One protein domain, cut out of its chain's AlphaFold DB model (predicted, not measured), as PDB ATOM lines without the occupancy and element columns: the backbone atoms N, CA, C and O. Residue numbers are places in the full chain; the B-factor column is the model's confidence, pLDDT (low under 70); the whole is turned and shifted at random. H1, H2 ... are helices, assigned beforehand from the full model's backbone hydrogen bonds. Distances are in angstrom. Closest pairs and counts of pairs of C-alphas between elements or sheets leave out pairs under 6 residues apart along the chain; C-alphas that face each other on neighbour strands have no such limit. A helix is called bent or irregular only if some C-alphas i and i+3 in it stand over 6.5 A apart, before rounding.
ATOM      1  N   GLU A 505     165.488 168.762 145.118       92.50
ATOM      2  CA  GLU A 505     164.408 168.465 144.173       92.50
ATOM      3  C   GLU A 505     163.969 169.698 143.364       92.50
ATOM      4  O   GLU A 505     163.772 169.608 142.160       92.50
ATOM      5  N   VAL A 506     163.849 170.867 144.007       94.12
ATOM      6  CA  VAL A 506     163.501 172.119 143.310       94.12
ATOM      7  C   VAL A 506     164.625 172.572 142.383       94.12
ATOM      8  O   VAL A 506     164.348 173.020 141.273       94.12
ATOM      9  N   ARG A 507     165.885 172.469 142.828       93.38
ATOM     10  CA  ARG A 507     167.043 172.825 141.994       93.38
ATOM     11  C   ARG A 507     167.123 171.926 140.765       93.38
ATOM     12  O   ARG A 507     167.266 172.438 139.663       93.38
ATOM     13  N   ASP A 508     166.967 170.621 140.960       92.81
ATOM     14  CA  ASP A 508     166.997 169.634 139.883       92.81
ATOM     15  C   ASP A 508     165.847 169.894 138.896       92.81
ATOM     16  O   ASP A 508     166.095 170.029 137.702       92.81
ATOM     17  N   ALA A 509     164.614 170.095 139.385       94.88
ATOM     18  CA  ALA A 509     163.451 170.408 138.546       94.88
ATOM     19  C   ALA A 509     163.659 171.659 137.674       94.88
ATOM     20  O   ALA A 509     163.345 171.659 136.487       94.88
ATOM     21  N   LEU A 510     164.208 172.734 138.245       95.56
ATOM     22  CA  LEU A 510     164.478 173.978 137.514       95.56
ATOM     23  C   LEU A 510     165.625 173.860 136.503       95.56
ATOM     24  O   LEU A 510     165.693 174.666 135.577       95.56
ATOM     25  N   MET A 511     166.510 172.877 136.663       95.25
ATOM     26  CA  MET A 511     167.597 172.568 135.731       95.25
ATOM     27  C   MET A 511     167.211 171.506 134.691       95.25
ATOM     28  O   MET A 511     168.029 171.197 133.819       95.25
ATOM     29  N   MET A 512     165.992 170.955 134.743       94.88
ATOM     30  CA  MET A 512     165.546 169.929 133.794       94.88
ATOM     31  C   MET A 512     165.670 170.319 132.320       94.88
ATOM     32  O   MET A 512     166.115 169.454 131.569       94.88
ATOM     33  N   PRO A 513     165.427 171.577 131.898       95.56
ATOM     34  CA  PRO A 513     165.584 171.950 130.489       95.56
ATOM     35  C   PRO A 513     166.986 171.674 129.934       95.56
ATOM     36  O   PRO A 513     167.125 171.258 128.796       95.56
ATOM     37  N   ASP A 514     168.033 171.794 130.758       94.50
ATOM     38  CA  ASP A 514     169.411 171.455 130.360       94.50
ATOM     39  C   ASP A 514     169.771 169.979 130.629       94.50
ATOM     40  O   ASP A 514     170.835 169.495 130.222       94.50
ATOM     41  N   THR A 515     168.951 169.276 131.410       93.56
ATOM     42  CA  THR A 515     169.223 167.909 131.873       93.56
ATOM     43  C   THR A 515     168.661 166.872 130.915       93.56
ATOM     44  O   THR A 515     169.354 165.897 130.645       93.56
ATOM     45  N   ILE A 516     167.471 167.106 130.354       94.06
ATOM     46  CA  ILE A 516     166.784 166.155 129.462       94.06
ATOM     47  C   ILE A 516     167.578 165.815 128.192       94.06
ATOM     48  O   ILE A 516     167.373 164.763 127.607       94.06
ATOM     49  N   HIS A 517     168.532 166.659 127.794       92.56
ATOM     50  CA  HIS A 517     169.417 166.419 126.646       92.56
ATOM     51  C   HIS A 517     170.632 165.528 126.974       92.56
ATOM     52  O   HIS A 517     171.581 165.442 126.193       92.56
ATOM     53  N   LYS A 518     170.670 164.927 128.166       92.00
ATOM     54  CA  LYS A 518     171.740 164.041 128.644       92.00
ATOM     55  C   LYS A 518     171.141 162.693 129.041       92.00
ATOM     56  O   LYS A 518     169.971 162.667 129.424       92.00
ATOM     57  N   PRO A 519     171.943 161.611 129.052       88.19
ATOM     58  CA  PRO A 519     171.497 160.322 129.570       88.19
ATOM     59  C   PRO A 519     170.895 160.451 130.970       88.19
ATOM     60  O   PRO A 519     171.384 161.250 131.780       88.19
ATOM     61  N   VAL A 520     169.858 159.657 131.244       86.88
ATOM     62  CA  VAL A 520     169.125 159.678 132.515       86.88
ATOM     63  C   VAL A 520     170.101 159.490 133.686       86.88
ATOM     64  O   VAL A 520     170.793 158.472 133.760       86.88
ATOM     65  N   PRO A 521     170.194 160.447 134.629       83.38
ATOM     66  CA  PRO A 521     171.097 160.304 135.761       83.38
ATOM     67  C   PRO A 521     170.646 159.171 136.691       83.38
ATOM     68  O   PRO A 521     169.537 159.217 137.220       83.38
ATOM     69  N   GLU A 522     171.537 158.229 137.016       78.12
ATOM     70  CA  GLU A 522     171.255 157.138 137.975       78.12
ATOM     71  C   GLU A 522     170.803 157.643 139.361       78.12
ATOM     72  O   GLU A 522     170.137 156.944 140.124       78.12
ATOM     73  N   THR A 523     171.173 158.875 139.716       78.44
ATOM     74  CA  THR A 523     170.825 159.505 140.995       78.44
ATOM     75  C   THR A 523     169.500 160.267 140.970       78.44
ATOM     76  O   THR A 523     169.126 160.843 141.999       78.44
ATOM     77  N   LEU A 524     168.807 160.329 139.827       82.00
ATOM     78  CA  LEU A 524     167.584 161.110 139.672       82.00
ATOM     79  C   LEU A 524     166.456 160.503 140.514       82.00
ATOM     80  O   LEU A 524     166.002 159.381 140.299       82.00
ATOM     81  N   ARG A 525     165.993 161.258 141.513       81.56
ATOM     82  CA  ARG A 525     164.885 160.828 142.370       81.56
ATOM     83  C   ARG A 525     163.563 161.255 141.759       81.56
ATOM     84  O   ARG A 525     163.229 162.435 141.781       81.56
ATOM     85  N   MET A 526     162.793 160.279 141.291       85.81
ATOM     86  CA  MET A 526     161.479 160.532 140.711       85.81
ATOM     87  C   MET A 526     160.476 160.999 141.767       85.81
ATOM     88  O   MET A 526     160.185 160.311 142.748       85.81
ATOM     89  N   SER A 527     159.940 162.191 141.538       89.19
ATOM     90  CA  SER A 527     158.850 162.799 142.287       89.19
ATOM     91  C   SER A 527     157.852 163.400 141.304       89.19
ATOM     92  O   SER A 527     158.169 163.588 140.133       89.19
ATOM     93  N   ARG A 528     156.666 163.788 141.785       88.44
ATOM     94  CA  ARG A 528     155.690 164.483 140.938       88.44
ATOM     95  C   ARG A 528     156.263 165.746 140.290       88.44
ATOM     96  O   ARG A 528     155.983 165.991 139.125       88.44
ATOM     97  N   LEU A 529     157.038 166.540 141.032       91.75
ATOM     98  CA  LEU A 529     157.637 167.761 140.494       91.75
ATOM     99  C   LEU A 529     158.655 167.431 139.398       91.75
ATOM    100  O   LEU A 529     158.611 168.047 138.340       91.75
ATOM    101  N   ILE A 530     159.520 166.439 139.637       93.25
ATOM    102  CA  ILE A 530     160.529 166.008 138.666       93.25
ATOM    103  C   ILE A 530     159.860 165.474 137.393       93.25
ATOM    104  O   ILE A 530     160.170 165.961 136.308       93.25
ATOM    105  N   SER A 531     158.868 164.585 137.513       91.69
ATOM    106  CA  SER A 531     158.091 164.072 136.375       91.69
ATOM    107  C   SER A 531     157.461 165.193 135.544       91.69
ATOM    108  O   SER A 531     157.609 165.217 134.326       91.69
ATOM    109  N   LEU A 532     156.798 166.155 136.198       93.19
ATOM    110  CA  LEU A 532     156.200 167.309 135.517       93.19
ATOM    111  C   LEU A 532     157.255 168.174 134.824       93.19
ATOM    112  O   LEU A 532     157.049 168.597 133.689       93.19
ATOM    113  N   SER A 533     158.381 168.434 135.491       94.56
ATOM    114  CA  SER A 533     159.455 169.239 134.912       94.56
ATOM    115  C   SER A 533     160.092 168.571 133.698       94.56
ATOM    116  O   SER A 533     160.371 169.271 132.734       94.56
ATOM    117  N   ILE A 534     160.249 167.244 133.693       94.38
ATOM    118  CA  ILE A 534     160.742 166.490 132.533       94.38
ATOM    119  C   ILE A 534     159.746 166.601 131.375       94.38
ATOM    120  O   ILE A 534     160.124 167.091 130.317       94.38
ATOM    121  N   MET A 535     158.471 166.239 131.585       94.12
ATOM    122  CA  MET A 535     157.451 166.270 130.522       94.12
ATOM    123  C   MET A 535     157.313 167.661 129.891       94.12
ATOM    124  O   MET A 535     157.306 167.787 128.671       94.12
ATOM    125  N   ARG A 536     157.259 168.720 130.710       95.19
ATOM    126  CA  ARG A 536     157.159 170.100 130.210       95.19
ATOM    127  C   ARG A 536     158.439 170.578 129.521       95.19
ATOM    128  O   ARG A 536     158.343 171.283 128.526       95.19
ATOM    129  N   SER A 537     159.615 170.173 130.009       96.06
ATOM    130  CA  SER A 537     160.889 170.498 129.349       96.06
ATOM    131  C   SER A 537     161.004 169.807 127.988       96.06
ATOM    132  O   SER A 537     161.436 170.439 127.030       96.06
ATOM    133  N   ILE A 538     160.592 168.536 127.887       95.38
ATOM    134  CA  ILE A 538     160.561 167.789 126.619       95.38
ATOM    135  C   ILE A 538     159.585 168.460 125.655       95.38
ATOM    136  O   ILE A 538     159.950 168.745 124.521       95.38
ATOM    137  N   ALA A 539     158.369 168.763 126.116       94.56
ATOM    138  CA  ALA A 539     157.363 169.432 125.301       94.56
ATOM    139  C   ALA A 539     157.868 170.762 124.730       94.56
ATOM    140  O   ALA A 539     157.679 171.026 123.546       94.56
ATOM    141  N   GLU A 540     158.544 171.575 125.543       94.38
ATOM    142  CA  GLU A 540     159.161 172.809 125.060       94.38
ATOM    143  C   GLU A 540     160.280 172.531 124.044       94.38
ATOM    144  O   GLU A 540     160.354 173.211 123.027       94.38
ATOM    145  N   ALA A 541     161.131 171.527 124.282       92.88
ATOM    146  CA  ALA A 541     162.238 171.198 123.385       92.88
ATOM    147  C   ALA A 541     161.771 170.756 121.989       92.88
ATOM    148  O   ALA A 541     162.425 171.076 120.998       92.88
ATOM    149  N   ILE A 542     160.642 170.046 121.902       94.50
ATOM    150  CA  ILE A 542     160.121 169.520 120.631       94.50
ATOM    151  C   ILE A 542     159.155 170.477 119.921       94.50
ATOM    152  O   ILE A 542     158.820 170.240 118.762       94.50
ATOM    153  N   CYS A 543     158.674 171.542 120.582       91.88
ATOM    154  CA  CYS A 543     157.542 172.312 120.058       91.88
ATOM    155  C   CYS A 543     157.832 173.118 118.791       91.88
ATOM    156  O   CYS A 543     156.913 173.384 118.017       91.88
ATOM    157  N   GLU A 544     159.095 173.471 118.559       85.69
ATOM    158  CA  GLU A 544     159.540 174.174 117.353       85.69
ATOM    159  C   GLU A 544     160.097 173.226 116.274       85.69
ATOM    160  O   GLU A 544     160.552 173.695 115.229       85.69
ATOM    161  N   HIS A 545     160.080 171.905 116.498       91.31
ATOM    162  CA  HIS A 545     160.585 170.929 115.530       91.31
ATOM    163  C   HIS A 545     159.586 170.695 114.382       91.31
ATOM    164  O   HIS A 545     158.373 170.695 114.592       91.31
ATOM    165  N   ASP A 546     160.091 170.457 113.163       87.56
ATOM    166  CA  ASP A 546     159.254 170.206 111.974       87.56
ATOM    167  C   ASP A 546     158.404 168.929 112.122       87.56
ATOM    168  O   ASP A 546     157.290 168.849 111.598       87.56
ATOM    169  N   ASP A 547     158.930 167.946 112.856       90.94
ATOM    170  CA  ASP A 547     158.228 166.727 113.255       90.94
ATOM    171  C   ASP A 547     158.420 166.474 114.761       90.94
ATOM    172  O   ASP A 547     159.412 165.858 115.165       90.94
ATOM    173  N   PRO A 548     157.523 166.999 115.615       91.81
ATOM    174  CA  PRO A 548     157.632 166.851 117.064       91.81
ATOM    175  C   PRO A 548     157.548 165.397 117.544       91.81
ATOM    176  O   PRO A 548     158.121 165.073 118.581       91.81
ATOM    177  N   TYR A 549     156.852 164.521 116.809       91.94
ATOM    178  CA  TYR A 549     156.710 163.112 117.182       91.94
ATOM    179  C   TYR A 549     158.018 162.338 116.986       91.94
ATOM    180  O   TYR A 549     158.429 161.582 117.862       91.94
ATOM    181  N   GLU A 550     158.715 162.558 115.869       91.69
ATOM    182  CA  GLU A 550     160.032 161.945 115.650       91.69
ATOM    183  C   GLU A 550     161.080 162.465 116.642       91.69
ATOM    184  O   GLU A 550     161.902 161.692 117.132       91.69
ATOM    185  N   GLU A 551     161.028 163.752 116.994       92.69
ATOM    186  CA  GLU A 551     161.935 164.332 117.992       92.69
ATOM    187  C   GLU A 551     161.682 163.773 119.402       92.69
ATOM    188  O   GLU A 551     162.626 163.558 120.164       92.69
ATOM    189  N   LEU A 552     160.422 163.471 119.742       93.06
ATOM    190  CA  LEU A 552     160.035 162.902 121.037       93.06
ATOM    191  C   LEU A 552     160.771 161.587 121.346       93.06
ATOM    192  O   LEU A 552     161.113 161.341 122.504       93.06
ATOM    193  N   LYS A 553     161.082 160.784 120.320       91.25
ATOM    194  CA  LYS A 553     161.783 159.494 120.454       91.25
ATOM    195  C   LYS A 553     163.160 159.618 121.102       91.25
ATOM    196  O   LYS A 553     163.618 158.681 121.745       91.25
ATOM    197  N   GLN A 554     163.815 160.776 120.987       91.56
ATOM    198  CA  GLN A 554     165.117 161.014 121.622       91.56
ATOM    199  C   GLN A 554     165.046 161.046 123.156       91.56
ATOM    200  O   GLN A 554     166.079 160.973 123.819       91.56
ATOM    201  N   TYR A 555     163.843 161.169 123.723       93.50
ATOM    202  CA  TYR A 555     163.614 161.300 125.160       93.50
ATOM    203  C   TYR A 555     162.940 160.065 125.771       93.50
ATOM    204  O   TYR A 555     162.435 160.147 126.891       93.50
ATOM    205  N   ILE A 556     162.920 158.937 125.057       91.06
ATOM    206  CA  ILE A 556     162.147 157.751 125.438       91.06
ATOM    207  C   ILE A 556     162.515 157.196 126.816       91.06
ATOM    208  O   ILE A 556     161.623 157.033 127.643       91.06
ATOM    209  N   ASP A 557     163.810 157.106 127.139       89.31
ATOM    210  CA  ASP A 557     164.303 156.667 128.453       89.31
ATOM    211  C   ASP A 557     163.715 157.494 129.615       89.31
ATOM    212  O   ASP A 557     163.473 157.002 130.720       89.31
ATOM    213  N   TYR A 558     163.494 158.795 129.390       90.94
ATOM    214  CA  TYR A 558     162.864 159.660 130.383       90.94
ATOM    215  C   TYR A 558     161.358 159.418 130.474       90.94
ATOM    216  O   TYR A 558     160.800 159.517 131.568       90.94
ATOM    217  N   LEU A 559     160.696 159.155 129.347       90.56
ATOM    218  CA  LEU A 559     159.254 158.923 129.283       90.56
ATOM    219  C   LEU A 559     158.874 157.605 129.962       90.56
ATOM    220  O   LEU A 559     157.981 157.630 130.811       90.56
ATOM    221  N   GLU A 560     159.600 156.521 129.688       87.69
ATOM    222  CA  GLU A 560     159.431 155.213 130.342       87.69
ATOM    223  C   GLU A 560     159.588 155.333 131.858       87.69
ATOM    224  O   GLU A 560     158.711 154.940 132.627       87.69
ATOM    225  N   LEU A 561     160.650 156.011 132.310       86.56
ATOM    226  CA  LEU A 561     160.897 156.218 133.737       86.56
ATOM    227  C   LEU A 561     159.747 156.963 134.443       86.56
ATOM    228  O   LEU A 561     159.535 156.791 135.652       86.56
ATOM    229  N   ILE A 562     159.033 157.845 133.736       87.62
ATOM    230  CA  ILE A 562     157.870 158.548 134.286       87.62
ATOM    231  C   ILE A 562     156.625 157.652 134.261       87.62
ATOM    232  O   ILE A 562     155.888 157.648 135.258       87.62
ATOM    233  N   GLU A 563     156.390 156.942 133.155       84.69
ATOM    234  CA  GLU A 563     155.255 156.029 132.960       84.69
ATOM    235  C   GLU A 563     155.250 154.944 134.041       84.69
ATOM    236  O   GLU A 563     154.275 154.858 134.792       84.69
ATOM    237  N   ASP A 564     156.394 154.290 134.267       80.44
ATOM    238  CA  ASP A 564     156.602 153.234 135.270       80.44
ATOM    239  C   ASP A 564     156.158 153.641 136.686       80.44
ATOM    240  O   ASP A 564     155.847 152.828 137.567       80.44
ATOM    241  N   ARG A 565     156.185 154.947 136.963       76.12
ATOM    242  CA  ARG A 565     155.836 155.524 138.266       76.12
ATOM    243  C   ARG A 565     154.380 155.995 138.336       76.12
ATOM    244  O   ARG A 565     153.917 156.305 139.437       76.12
ATOM    245  N   GLN A 566     153.672 156.061 137.207       67.12
ATOM    246  CA  GLN A 566     152.277 156.487 137.020       67.12
ATOM    247  C   GLN A 566     151.913 157.822 137.695       67.12
ATOM    248  O   GLN A 566     150.779 158.050 138.134       67.12
ATOM    249  N   ILE A 567     152.865 158.754 137.801       69.31
ATOM    250  CA  ILE A 567     152.638 160.019 138.513       69.31
ATOM    251  C   ILE A 567     152.040 161.066 137.568       69.31
ATOM    252  O   ILE A 567     152.712 161.993 137.128       69.31
ATOM    253  N   GLY A 568     150.738 160.950 137.297       71.69
ATOM    254  CA  GLY A 568     149.974 161.968 136.565       71.69
ATOM    255  C   GLY A 568     150.317 162.107 135.078       71.69
ATOM    256  O   GLY A 568     149.928 163.115 134.491       71.69
ATOM    257  N   PHE A 569     150.993 161.108 134.502       84.75
ATOM    258  CA  PHE A 569     151.478 161.059 133.120       84.75
ATOM    259  C   PHE A 569     150.380 161.379 132.093       84.75
ATOM    260  O   PHE A 569     150.432 162.435 131.466       84.75
ATOM    261  N   ASP A 570     149.315 160.569 132.027       89.00
ATOM    262  CA  ASP A 570     148.204 160.759 131.078       89.00
ATOM    263  C   ASP A 570     147.603 162.157 131.136       89.00
ATOM    264  O   ASP A 570     147.296 162.782 130.123       89.00
ATOM    265  N   LYS A 571     147.361 162.644 132.356       88.38
ATOM    266  CA  LYS A 571     146.685 163.921 132.560       88.38
ATOM    267  C   LYS A 571     147.556 165.066 132.054       88.38
ATOM    268  O   LYS A 571     147.025 166.001 131.451       88.38
ATOM    269  N   GLU A 572     148.851 165.012 132.344       89.69
ATOM    270  CA  GLU A 572     149.780 166.058 131.945       89.69
ATOM    271  C   GLU A 572     149.999 166.039 130.433       89.69
ATOM    272  O   GLU A 572     149.794 167.069 129.798       89.69
ATOM    273  N   TRP A 573     150.291 164.880 129.836       92.00
ATOM    274  CA  TRP A 573     150.506 164.766 128.391       92.00
ATOM    275  C   TRP A 573     149.278 165.135 127.567       92.00
ATOM    276  O   TRP A 573     149.410 165.892 126.611       92.00
ATOM    277  N   ASN A 574     148.071 164.721 127.972       91.38
ATOM    278  CA  ASN A 574     146.846 165.184 127.311       91.38
ATOM    279  C   ASN A 574     146.724 166.718 127.343       91.38
ATOM    280  O   ASN A 574     146.303 167.325 126.362       91.38
ATOM    281  N   SER A 575     147.111 167.347 128.458       90.38
ATOM    282  CA  SER A 575     147.075 168.809 128.590       90.38
ATOM    283  C   SER A 575     148.157 169.484 127.739       90.38
ATOM    284  O   SER A 575     147.895 170.515 127.126       90.38
ATOM    285  N   ILE A 576     149.360 168.904 127.682       91.75
ATOM    286  CA  ILE A 576     150.496 169.383 126.884       91.75
ATOM    287  C   ILE A 576     150.187 169.292 125.385       91.75
ATOM    288  O   ILE A 576     150.359 170.280 124.674       91.75
ATOM    289  N   ILE A 577     149.692 168.142 124.915       92.06
ATOM    290  CA  ILE A 577     149.329 167.906 123.509       92.06
ATOM    291  C   ILE A 577     148.273 168.918 123.058       92.06
ATOM    292  O   ILE A 577     148.417 169.519 121.995       92.06
ATOM    293  N   GLU A 578     147.241 169.155 123.877       91.44
ATOM    294  CA  GLU A 578     146.216 170.164 123.586       91.44
ATOM    295  C   GLU A 578     146.800 171.587 123.576       91.44
ATOM    296  O   GLU A 578     146.459 172.382 122.701       91.44
ATOM    297  N   TYR A 579     147.688 171.911 124.522       89.38
ATOM    298  CA  TYR A 579     148.274 173.247 124.654       89.38
ATOM    299  C   TYR A 579     149.198 173.617 123.485       89.38
ATOM    300  O   TYR A 579     149.053 174.701 122.922       89.38
ATOM    301  N   TYR A 580     150.116 172.725 123.102       89.31
ATOM    302  CA  TYR A 580     151.040 172.945 121.981       89.31
ATOM    303  C   TYR A 580     150.441 172.552 120.620       89.31
ATOM    304  O   TYR A 580     151.040 172.832 119.583       89.31
ATOM    305  N   ASN A 581     149.245 171.947 120.602       90.06
ATOM    306  CA  ASN A 581     148.569 171.452 119.402       90.06
ATOM    307  C   ASN A 581     149.460 170.494 118.585       90.06
ATOM    308  O   ASN A 581     149.618 170.648 117.370       90.06
ATOM    309  N   PHE A 582     150.057 169.516 119.273       91.88
ATOM    310  CA  PHE A 582     150.873 168.489 118.633       91.88
ATOM    311  C   PHE A 582     150.050 167.613 117.681       91.88
ATOM    312  O   PHE A 582     148.841 167.438 117.835       91.88
ATOM    313  N   ASN A 583     150.721 167.077 116.662       88.44
ATOM    314  CA  ASN A 583     150.136 166.227 115.623       88.44
ATOM    315  C   ASN A 583     150.059 164.738 116.013       88.44
ATOM    316  O   ASN A 583     149.643 163.933 115.181       88.44
ATOM    317  N   PHE A 584     150.428 164.397 117.248       92.44
ATOM    318  CA  PHE A 584     150.354 163.060 117.830       92.44
ATOM    319  C   PHE A 584     149.434 163.048 119.059       92.44
ATOM    320  O   PHE A 584     149.064 164.090 119.609       92.44
ATOM    321  N   THR A 585     149.042 161.855 119.477       93.12
ATOM    322  CA  THR A 585     148.139 161.574 120.592       93.12
ATOM    323  C   THR A 585     148.870 160.856 121.721       93.12
ATOM    324  O   THR A 585     150.020 160.457 121.583       93.12
ATOM    325  N   LEU A 586     148.200 160.697 122.866       91.38
ATOM    326  CA  LEU A 586     148.753 159.928 123.978       91.38
ATOM    327  C   LEU A 586     148.965 158.451 123.603       91.38
ATOM    328  O   LEU A 586     149.940 157.865 124.054       91.38
ATOM    329  N   ASP A 587     148.087 157.882 122.770       90.94
ATOM    330  CA  ASP A 587     148.218 156.499 122.297       90.94
ATOM    331  C   ASP A 587     149.503 156.336 121.468       90.94
ATOM    332  O   ASP A 587     150.243 155.387 121.682       90.94
ATOM    333  N   ASP A 588     149.845 157.327 120.631       91.31
ATOM    334  CA  ASP A 588     151.101 157.309 119.869       91.31
ATOM    335  C   ASP A 588     152.340 157.331 120.793       91.31
ATOM    336  O   ASP A 588     153.371 156.770 120.448       91.31
ATOM    337  N   ILE A 589     152.267 157.954 121.981       90.25
ATOM    338  CA  ILE A 589     153.364 157.908 122.970       90.25
ATOM    339  C   ILE A 589     153.488 156.507 123.578       90.25
ATOM    340  O   ILE A 589     154.602 156.048 123.796       90.25
ATOM    341  N   TYR A 590     152.369 155.833 123.852       89.31
ATOM    342  CA  TYR A 590     152.390 154.461 124.360       89.31
ATOM    343  C   TYR A 590     152.938 153.476 123.321       89.31
ATOM    344  O   TYR A 590     153.757 152.631 123.672       89.31
ATOM    345  N   ASP A 591     152.587 153.655 122.045       87.31
ATOM    346  CA  ASP A 591     153.127 152.850 120.942       87.31
ATOM    347  C   ASP A 591     154.664 152.958 120.839       87.31
ATOM    348  O   ASP A 591     155.318 152.035 120.354       87.31
ATOM    349  N   LEU A 592     155.270 154.063 121.300       86.12
ATOM    350  CA  LEU A 592     156.730 154.191 121.351       86.12
ATOM    351  C   LEU A 592     157.375 153.225 122.351       86.12
ATOM    352  O   LEU A 592     158.464 152.732 122.068       86.12
ATOM    353  N   PHE A 593     156.725 152.957 123.484       84.44
ATOM    354  CA  PHE A 593     157.230 152.015 124.487       84.44
ATOM    355  C   PHE A 593     157.153 150.575 123.964       84.44
ATOM    356  O   PHE A 593     158.122 149.823 124.058       84.44
ATOM    357  N   ASP A 594     156.044 150.228 123.306       73.81
ATOM    358  CA  ASP A 594     155.824 148.895 122.733       73.81
ATOM    359  C   ASP A 594     156.834 148.566 121.607       73.81
ATOM    360  O   ASP A 594     157.237 147.415 121.437       73.81
ATOM    361  N   LEU A 595     157.295 149.575 120.853       64.06
ATOM    362  CA  LEU A 595     158.315 149.414 119.805       64.06
ATOM    363  C   LEU A 595     159.708 149.046 120.349       64.06
ATOM    364  O   LEU A 595     160.491 148.442 119.616       64.06
ATOM    365  N   ILE A 596     160.026 149.396 121.600       58.53
ATOM    366  CA  ILE A 596     161.300 149.047 122.248       58.53
ATOM    367  C   ILE A 596     161.247 147.633 122.830       58.53
ATOM    368  O   ILE A 596     162.213 146.883 122.679       58.53
ATOM    369  N   GLU A 597     160.115 147.229 123.419       57.06
ATOM    370  CA  GLU A 597     159.932 145.857 123.918       57.06
ATOM    371  C   GLU A 597     160.073 144.817 122.786       57.06
ATOM    372  O   GLU A 597     160.655 143.748 122.995       57.06
ATOM    373  N   GLU A 598     159.629 145.143 121.562       52.69
ATOM    374  CA  GLU A 598     159.829 144.291 120.380       52.69
ATOM    375  C   GLU A 598     161.288 144.269 119.870       52.69
ATOM    376  O   GLU A 598     161.695 143.268 119.282       52.69
ATOM    377  N   GLU A 599     162.104 145.311 120.078       52.25
ATOM    378  CA  GLU A 599     163.529 145.301 119.691       52.25
ATOM    379  C   GLU A 599     164.412 144.568 120.723       52.25
ATOM    380  O   GLU A 599     165.322 143.834 120.326       52.25
ATOM    381  N   GLU A 600     164.116 144.668 122.026       51.00
ATOM    382  CA  GLU A 600     164.852 143.945 123.078       51.00
ATOM    383  C   GLU A 600     164.573 142.426 123.084       51.00
ATOM    384  O   GLU A 600     165.491 141.641 123.348       51.00
ATOM    385  N   GLU A 601     163.366 141.971 122.712       47.16
ATOM    386  CA  GLU A 601     163.064 140.532 122.549       47.16
ATOM    387  C   GLU A 601     163.851 139.873 121.396       47.16
ATOM    388  O   GLU A 601     164.054 138.654 121.399       47.16
ATOM    389  N   PHE A 602     164.333 140.646 120.414       47.41
ATOM    390  CA  PHE A 602     165.129 140.128 119.291       47.41
ATOM    391  C   PHE A 602     166.644 140.100 119.550       47.41
ATOM    392  O   PHE A 602     167.357 139.403 118.818       47.41
TER     393      PHE A 602
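Overview. This is residues 505 to 602 of the 610 residues of a protein of Tritrichomonas foetus (UniProt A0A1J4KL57). Helix H2 runs through the middle, with H1, H3 and H4 packed round it at shallow tilts, and H5 crosses H3 at the far side from H1. The last residues, 597 to 602, stick out from this body. The printed part has 98 residues with five named helices, H1 to H5 in chain order, and no named strand: all helix. It is compact, with a radius of gyration of the C-alphas of 13.1 A and spans of 35 by 34 by 23 A.

Along the chain. H1, residues 505 to 515, begins at C-alpha (164.408, 168.465, 144.173). H2 is residues 528 to 542, 21.4 A long. H3 is residues 548 to 563, 19.4 A, with a kink of 79 degrees near residue 555. H4 is residues 569 to 580. H5, residues 586 to 600, 22.7 A, ends at C-alpha (164.852, 143.945, 123.078). H1 and H3 are irregular: C-alphas 510 and 513 are 7.4 A apart, 554 and 557 8.1 A.

Arrangement. The helix packing is part aligned, part crossed. H2, the hub, touches H1, running the same way at 19 degrees; their closest C-alphas, of Pro 513 and Ser 537, are 5.0 A apart. H2 and H3 form a helical hairpin, opposite ways at 11 degrees, closest at the C-alphas of Ile 542 and Pro 548, 5.1 A. H2 touches H4 at a shallow tilt of 32 degrees, only just short of steep, closest at the C-alphas of Ala 539 and Ile 576, 7.0 A. Residues 553 to 560 of H3 touch H5, about perpendicular at 77 degrees, closest at the C-alphas of Glu 560 and Phe 593, 7.0 A. H4 and H5 only just touch, with 3 pairs of C-alphas within 8 A. H1 is apart from H3, H4 and H5. Every O i to N i+4 pair is within hydrogen-bond range in H2 and H4, against 5 of 7 in H1, 6 of 12 in H3 and 8 of 11 in H5.

Size, cuts and confidence. The C-alphas farthest apart, of Val 506 and Phe 602, are 40.0 A apart. The printed part has no cut. The link from H1 to H2, residues 516 to 527, is long; the other links are tight. The mean pLDDT of the printed part is 86.6, with residues 566 to 567 and 595 to 602 under 70.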